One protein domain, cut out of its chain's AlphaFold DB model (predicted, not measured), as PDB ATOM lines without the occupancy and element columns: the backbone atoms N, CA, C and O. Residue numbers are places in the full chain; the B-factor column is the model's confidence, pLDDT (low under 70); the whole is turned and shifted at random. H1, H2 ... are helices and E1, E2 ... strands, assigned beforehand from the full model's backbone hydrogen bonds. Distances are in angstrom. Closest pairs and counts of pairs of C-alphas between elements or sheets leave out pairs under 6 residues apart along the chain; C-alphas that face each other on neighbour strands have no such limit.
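What this domain is: This is residues 2 to 41 of the 72 residues of an uncharacterized protein of Rubrivirga sp. SAORIC476 (UniProt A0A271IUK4). A long strand, E1, runs down the length of a flat, open piece; the chain then turns round a loop at residues 13 to 18, and the helix H1 folds back beside E1. After a tight turn a second strand, E2, bends and runs back in roughly the direction of E1, near it but without pairing with it, and the three parts together make a loose zigzag rather than a sheet. The printed part has 40 residues with one named helix and two named strands, in the order E1, H1, E2. The class is mixed, helices and strands. The whole is loose, with a radius of gyration of the C-alphas of 11.3 A, and its C-alphas span 38 by 22 by 9 A.

How they stand to each other: E1, residues 4 to 12, comes first, and it pairs with no named strand. A short link of 6 residues leads from it to H1, residues 19 to 29. E1 and H1 have 9 pairs of C-alphas within 8 A, the closest being those of Val 10 and Ser 20, 5.1 A apart, and their centres are 9.0 A apart. In H1 every pair of O i and N i+4 is within hydrogen-bond range. A tight link of 2 residues joins H1 to E2, residues 32 to 41. H1 and E2 have 1 pair of C-alphas within 8 A, those of Leu 28 and Ile 34, 7.8 A apart, and their centres are 12.8 A apart. E2 also pairs with no named strand, and it bends by 65 degrees at residue 35. E1 and E2 are near each other, with no pair of C-alphas within 8 A but 22 pairs within 10 A.

Where its parts are: E1 begins with C-alpha 4 at (-6.383, -4.023, -11.539) and is 25.3 A long from first to last C-alpha, Gln 4 to Tyr 12. H1 begins with C-alpha 19 at (-6.111, -18.610, -28.204) and measures 15.2 A from Glu 19 to Asn 29. E2, the longest strand by residues with 10, measures 24.1 A from Trp 32 to Gly 41, where C-alpha 41 stands at (11.515, -20.230, -22.382).

The domain as a whole: The two C-alphas farthest apart are those of Pro 2 and Gly 15, 38.9 A. The C-alphas of the first and last printed residues, Pro 2 and Gly 41, are 31.0 A apart. The printed part has no cut, and neither of its two links is long. The mean pLDDT of the printed part is 82.8; residue 2 and residues 16 to 17 are under 70.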
ATOM      1  N   PRO A   2      -7.275   0.737  -6.354       59.09
ATOM      2  CA  PRO A   2      -6.197  -0.191  -6.676       59.09
ATOM      3  C   PRO A   2      -6.202  -0.477  -8.180       59.09
ATOM      4  O   PRO A   2      -7.247  -0.795  -8.738       59.09
ATOM      5  N   ALA A   3      -5.049  -0.344  -8.834       70.12
ATOM      6  CA  ALA A   3      -4.903  -0.732 -10.231       70.12
ATOM      7  C   ALA A   3      -5.201  -2.235 -10.371       70.12
ATOM      8  O   ALA A   3      -4.642  -3.049  -9.626       70.12
ATOM      9  N   GLN A   4      -6.101  -2.610 -11.283       84.19
ATOM     10  CA  GLN A   4      -6.383  -4.023 -11.539       84.19
ATOM     11  C   GLN A   4      -5.206  -4.624 -12.299       84.19
ATOM     12  O   GLN A   4      -4.803  -4.099 -13.333       84.19
ATOM     13  N   ARG A   5      -4.659  -5.733 -11.799       88.00
ATOM     14  CA  ARG A   5      -3.536  -6.438 -12.426       88.00
ATOM     15  C   ARG A   5      -3.941  -7.853 -12.798       88.00
ATOM     16  O   ARG A   5      -4.589  -8.537 -12.009       88.00
ATOM     17  N   LYS A   6      -3.533  -8.294 -13.985       88.31
ATOM     18  CA  LYS A   6      -3.754  -9.650 -14.496       88.31
ATOM     19  C   LYS A   6      -2.435 -10.192 -15.031       88.31
ATOM     20  O   LYS A   6      -1.689  -9.469 -15.677       88.31
ATOM     21  N   ALA A   7      -2.142 -11.456 -14.763       89.12
ATOM     22  CA  ALA A   7      -1.029 -12.162 -15.384       89.12
ATOM     23  C   ALA A   7      -1.593 -13.148 -16.411       89.12
ATOM     24  O   ALA A   7      -2.534 -13.880 -16.105       89.12
ATOM     25  N   LEU A   8      -1.040 -13.143 -17.620       88.62
ATOM     26  CA  LEU A   8      -1.423 -14.018 -18.720       88.62
ATOM     27  C   LEU A   8      -0.178 -14.740 -19.238       88.62
ATOM     28  O   LEU A   8       0.845 -14.106 -19.477       88.62
ATOM     29  N   VAL A   9      -0.265 -16.055 -19.430       86.56
ATOM     30  CA  VAL A   9       0.787 -16.813 -20.116       86.56
ATOM     31  C   VAL A   9       0.413 -16.916 -21.585       86.56
ATOM     32  O   VAL A   9      -0.621 -17.478 -21.938       86.56
ATOM     33  N   VAL A  10       1.255 -16.350 -22.437       85.69
ATOM     34  CA  VAL A  10       1.069 -16.319 -23.881       85.69
ATOM     35  C   VAL A  10       1.930 -17.401 -24.496       85.69
ATOM     36  O   VAL A  10       3.157 -17.352 -24.406       85.69
ATOM     37  N   HIS A  11       1.273 -18.367 -25.128       83.44
ATOM     38  CA  HIS A  11       1.928 -19.406 -25.903       83.44
ATOM     39  C   HIS A  11       1.924 -19.027 -27.379       83.44
ATOM     40  O   HIS A  11       0.907 -18.603 -27.926       83.44
ATOM     41  N   TYR A  12       3.066 -19.209 -28.026       80.00
ATOM     42  CA  TYR A  12       3.212 -19.076 -29.463       80.00
ATOM     43  C   TYR A  12       3.885 -20.326 -30.015       80.00
ATOM     44  O   TYR A  12       5.007 -20.654 -29.638       80.00
ATOM     45  N   ALA A  13       3.207 -21.022 -30.920       78.25
ATOM     46  CA  ALA A  13       3.761 -22.157 -31.639       78.25
ATOM     47  C   ALA A  13       3.271 -22.118 -33.095       78.25
ATOM     48  O   ALA A  13       2.079 -21.903 -33.330       78.25
ATOM     49  N   PRO A  14       4.156 -22.319 -34.086       70.06
ATOM     50  CA  PRO A  14       3.762 -22.321 -35.483       70.06
ATOM     51  C   PRO A  14       2.819 -23.502 -35.747       70.06
ATOM     52  O   PRO A  14       3.166 -24.653 -35.492       70.06
ATOM     53  N   GLY A  15       1.615 -23.204 -36.243       70.56
ATOM     54  CA  GLY A  15       0.582 -24.204 -36.548       70.56
ATOM     55  C   GLY A  15      -0.276 -24.655 -35.359       70.56
ATOM     56  O   GLY A  15      -1.053 -25.592 -35.517       70.56
ATOM     57  N   HIS A  16      -0.161 -24.015 -34.192       67.00
ATOM     58  CA  HIS A  16      -0.978 -24.307 -33.010       67.00
ATOM     59  C   HIS A  16      -1.995 -23.178 -32.743       67.00
ATOM     60  O   HIS A  16      -1.744 -22.040 -33.152       67.00
ATOM     61  N   PRO A  17      -3.129 -23.454 -32.068       67.31
ATOM     62  CA  PRO A  17      -4.117 -22.442 -31.699       67.31
ATOM     63  C   PRO A  17      -3.506 -21.231 -30.985       67.31
ATOM     64  O   PRO A  17      -2.762 -21.364 -30.012       67.31
ATOM     65  N   THR A  18      -3.865 -20.043 -31.472       75.25
ATOM     66  CA  THR A  18      -3.434 -18.726 -30.983       75.25
ATOM     67  C   THR A  18      -4.324 -18.183 -29.868       75.25
ATOM     68  O   THR A  18      -4.274 -16.992 -29.588       75.25
ATOM     69  N   GLU A  19      -5.103 -19.029 -29.190       80.19
ATOM     70  CA  GLU A  19      -6.111 -18.610 -28.204       80.19
ATOM     71  C   GLU A  19      -5.539 -17.684 -27.117       80.19
ATOM     72  O   GLU A  19      -6.153 -16.681 -26.765       80.19
ATOM     73  N   SER A  20      -4.320 -17.954 -26.631       81.50
ATOM     74  CA  SER A  20      -3.643 -17.089 -25.649       81.50
ATOM     75  C   SER A  20      -3.248 -15.718 -26.222       81.50
ATOM     76  O   SER A  20      -3.170 -14.731 -25.493       81.50
ATOM     77  N   LEU A  21      -2.981 -15.653 -27.528       82.56
ATOM     78  CA  LEU A  21      -2.667 -14.428 -28.264       82.56
ATOM     79  C   LEU A  21      -3.941 -13.615 -28.545       82.56
ATOM     80  O   LEU A  21      -3.930 -12.387 -28.437       82.56
ATOM     81  N   ASP A  22      -5.042 -14.300 -28.850       86.62
ATOM     82  CA  ASP A  22      -6.363 -13.702 -29.046       86.62
ATOM     83  C   ASP A  22      -6.915 -13.144 -27.724       86.62
ATOM     84  O   ASP A  22      -7.439 -12.025 -27.685       86.62
ATOM     85  N   GLU A  23      -6.715 -13.858 -26.608       86.56
ATOM     86  CA  GLU A  23      -7.032 -13.352 -25.269       86.56
ATOM     87  C   GLU A  23      -6.182 -12.122 -24.925       86.56
ATOM     88  O   GLU A  23      -6.730 -11.114 -24.471       86.56
ATOM     89  N   LEU A  24      -4.867 -12.155 -25.182       86.94
ATOM     90  CA  LEU A  24      -4.007 -10.986 -24.979       86.94
ATOM     91  C   LEU A  24      -4.521  -9.792 -25.788       86.94
ATOM     92  O   LEU A  24      -4.699  -8.711 -25.235       86.94
ATOM     93  N   THR A  25      -4.803  -9.992 -27.074       87.25
ATOM     94  CA  THR A  25      -5.309  -8.944 -27.971       87.25
ATOM     95  C   THR A  25      -6.631  -8.369 -27.463       87.25
ATOM     96  O   THR A  25      -6.813  -7.152 -27.425       87.25
ATOM     97  N   THR A  26      -7.534  -9.228 -26.990       89.88
ATOM     98  CA  THR A  26      -8.807  -8.813 -26.388       89.88
ATOM     99  C   THR A  26      -8.584  -7.967 -25.137       89.88
ATOM    100  O   THR A  26      -9.254  -6.953 -24.958       89.88
ATOM    101  N   LEU A  27      -7.638  -8.337 -24.273       88.19
ATOM    102  CA  LEU A  27      -7.318  -7.555 -23.078       88.19
ATOM    103  C   LEU A  27      -6.732  -6.192 -23.454       88.19
ATOM    104  O   LEU A  27      -7.197  -5.180 -22.935       88.19
ATOM    105  N   LEU A  28      -5.798  -6.143 -24.407       87.19
ATOM    106  CA  LEU A  28      -5.217  -4.885 -24.888       87.19
ATOM    107  C   LEU A  28      -6.272  -3.934 -25.469       87.19
ATOM    108  O   LEU A  28      -6.192  -2.728 -25.256       87.19
ATOM    109  N   ASN A  29      -7.299  -4.472 -26.132       88.75
ATOM    110  CA  ASN A  29      -8.430  -3.688 -26.635       88.75
ATOM    111  C   ASN A  29      -9.383  -3.192 -25.527       88.75
ATOM    112  O   ASN A  29     -10.130  -2.247 -25.756       88.75
ATOM    113  N   ASN A  30      -9.370  -3.801 -24.337       87.38
ATOM    114  CA  ASN A  30     -10.244  -3.467 -23.201       87.38
ATOM    115  C   ASN A  30      -9.553  -2.565 -22.154       87.38
ATOM    116  O   ASN A  30      -9.771  -2.719 -20.947       87.38
ATOM    117  N   ASP A  31      -8.698  -1.650 -22.614       86.44
ATOM    118  CA  ASP A  31      -7.930  -0.708 -21.784       86.44
ATOM    119  C   ASP A  31      -6.923  -1.363 -20.818       86.44
ATOM    120  O   ASP A  31      -6.463  -0.736 -19.859       86.44
ATOM    121  N   TRP A  32      -6.536  -2.619 -21.063       89.31
ATOM    122  CA  TRP A  32      -5.406  -3.222 -20.361       89.31
ATOM    123  C   TRP A  32      -4.098  -2.838 -21.044       89.31
ATOM    124  O   TRP A  32      -3.980  -2.841 -22.268       89.31
ATOM    125  N   ARG A  33      -3.076  -2.544 -20.246       87.88
ATOM    126  CA  ARG A  33      -1.733  -2.201 -20.715       87.88
ATOM    127  C   ARG A  33      -0.736  -3.233 -20.239       87.88
ATOM    128  O   ARG A  33      -0.813  -3.689 -19.102       87.88
ATOM    129  N   ILE A  34       0.226  -3.578 -21.090       89.69
ATOM    130  CA  ILE A  34       1.341  -4.443 -20.694       89.69
ATOM    131  C   ILE A  34       2.237  -3.655 -19.744       89.69
ATOM    132  O   ILE A  34       2.800  -2.631 -20.121       89.69
ATOM    133  N   LEU A  35       2.363  -4.148 -18.517       89.62
ATOM    134  CA  LEU A  35       3.254  -3.605 -17.500       89.62
ATOM    135  C   LEU A  35       4.632  -4.274 -17.561       89.62
ATOM    136  O   LEU A  35       5.654  -3.621 -17.379       89.62
ATOM    137  N   SER A  36       4.663  -5.584 -17.813       87.50
ATOM    138  CA  SER A  36       5.899  -6.352 -17.953       87.50
ATOM    139  C   SER A  36       5.668  -7.591 -18.810       87.50
ATOM    140  O   SER A  36       4.577  -8.161 -18.803       87.50
ATOM    141  N   SER A  37       6.702  -8.025 -19.522       88.06
ATOM    142  CA  SER A  37       6.746  -9.333 -20.161       88.06
ATOM    143  C   SER A  37       8.038 -10.053 -19.784       88.06
ATOM    144  O   SER A  37       9.092  -9.444 -19.604       88.06
ATOM    145  N   SER A  38       7.964 -11.364 -19.602       87.81
ATOM    146  CA  SER A  38       9.116 -12.201 -19.277       87.81
ATOM    147  C   SER A  38       9.044 -13.494 -20.066       87.81
ATOM    148  O   SER A  38       8.051 -14.217 -20.004       87.81
ATOM    149  N   ALA A  39      10.101 -13.783 -20.821       84.50
ATOM    150  CA  ALA A  39      10.212 -15.041 -21.539       84.50
ATOM    151  C   ALA A  39      10.320 -16.187 -20.523       84.50
ATOM    152  O   ALA A  39      11.211 -16.190 -19.676       84.50
ATOM    153  N   MET A  40       9.410 -17.155 -20.611       82.06
ATOM    154  CA  MET A  40       9.424 -18.355 -19.770       82.06
ATOM    155  C   MET A  40      10.252 -19.487 -20.391       82.06
ATOM    156  O   MET A  40      10.452 -20.526 -19.771       82.06
ATOM    157  N   GLY A  41      10.754 -19.265 -21.607       75.75
ATOM    158  CA  GLY A  41      11.515 -20.230 -22.382       75.75
ATOM    159  C   GLY A  41      10.742 -20.706 -23.603       75.75
ATOM    160  O   GLY A  41       9.604 -20.302 -23.860       75.75
TER     161      GLY A  41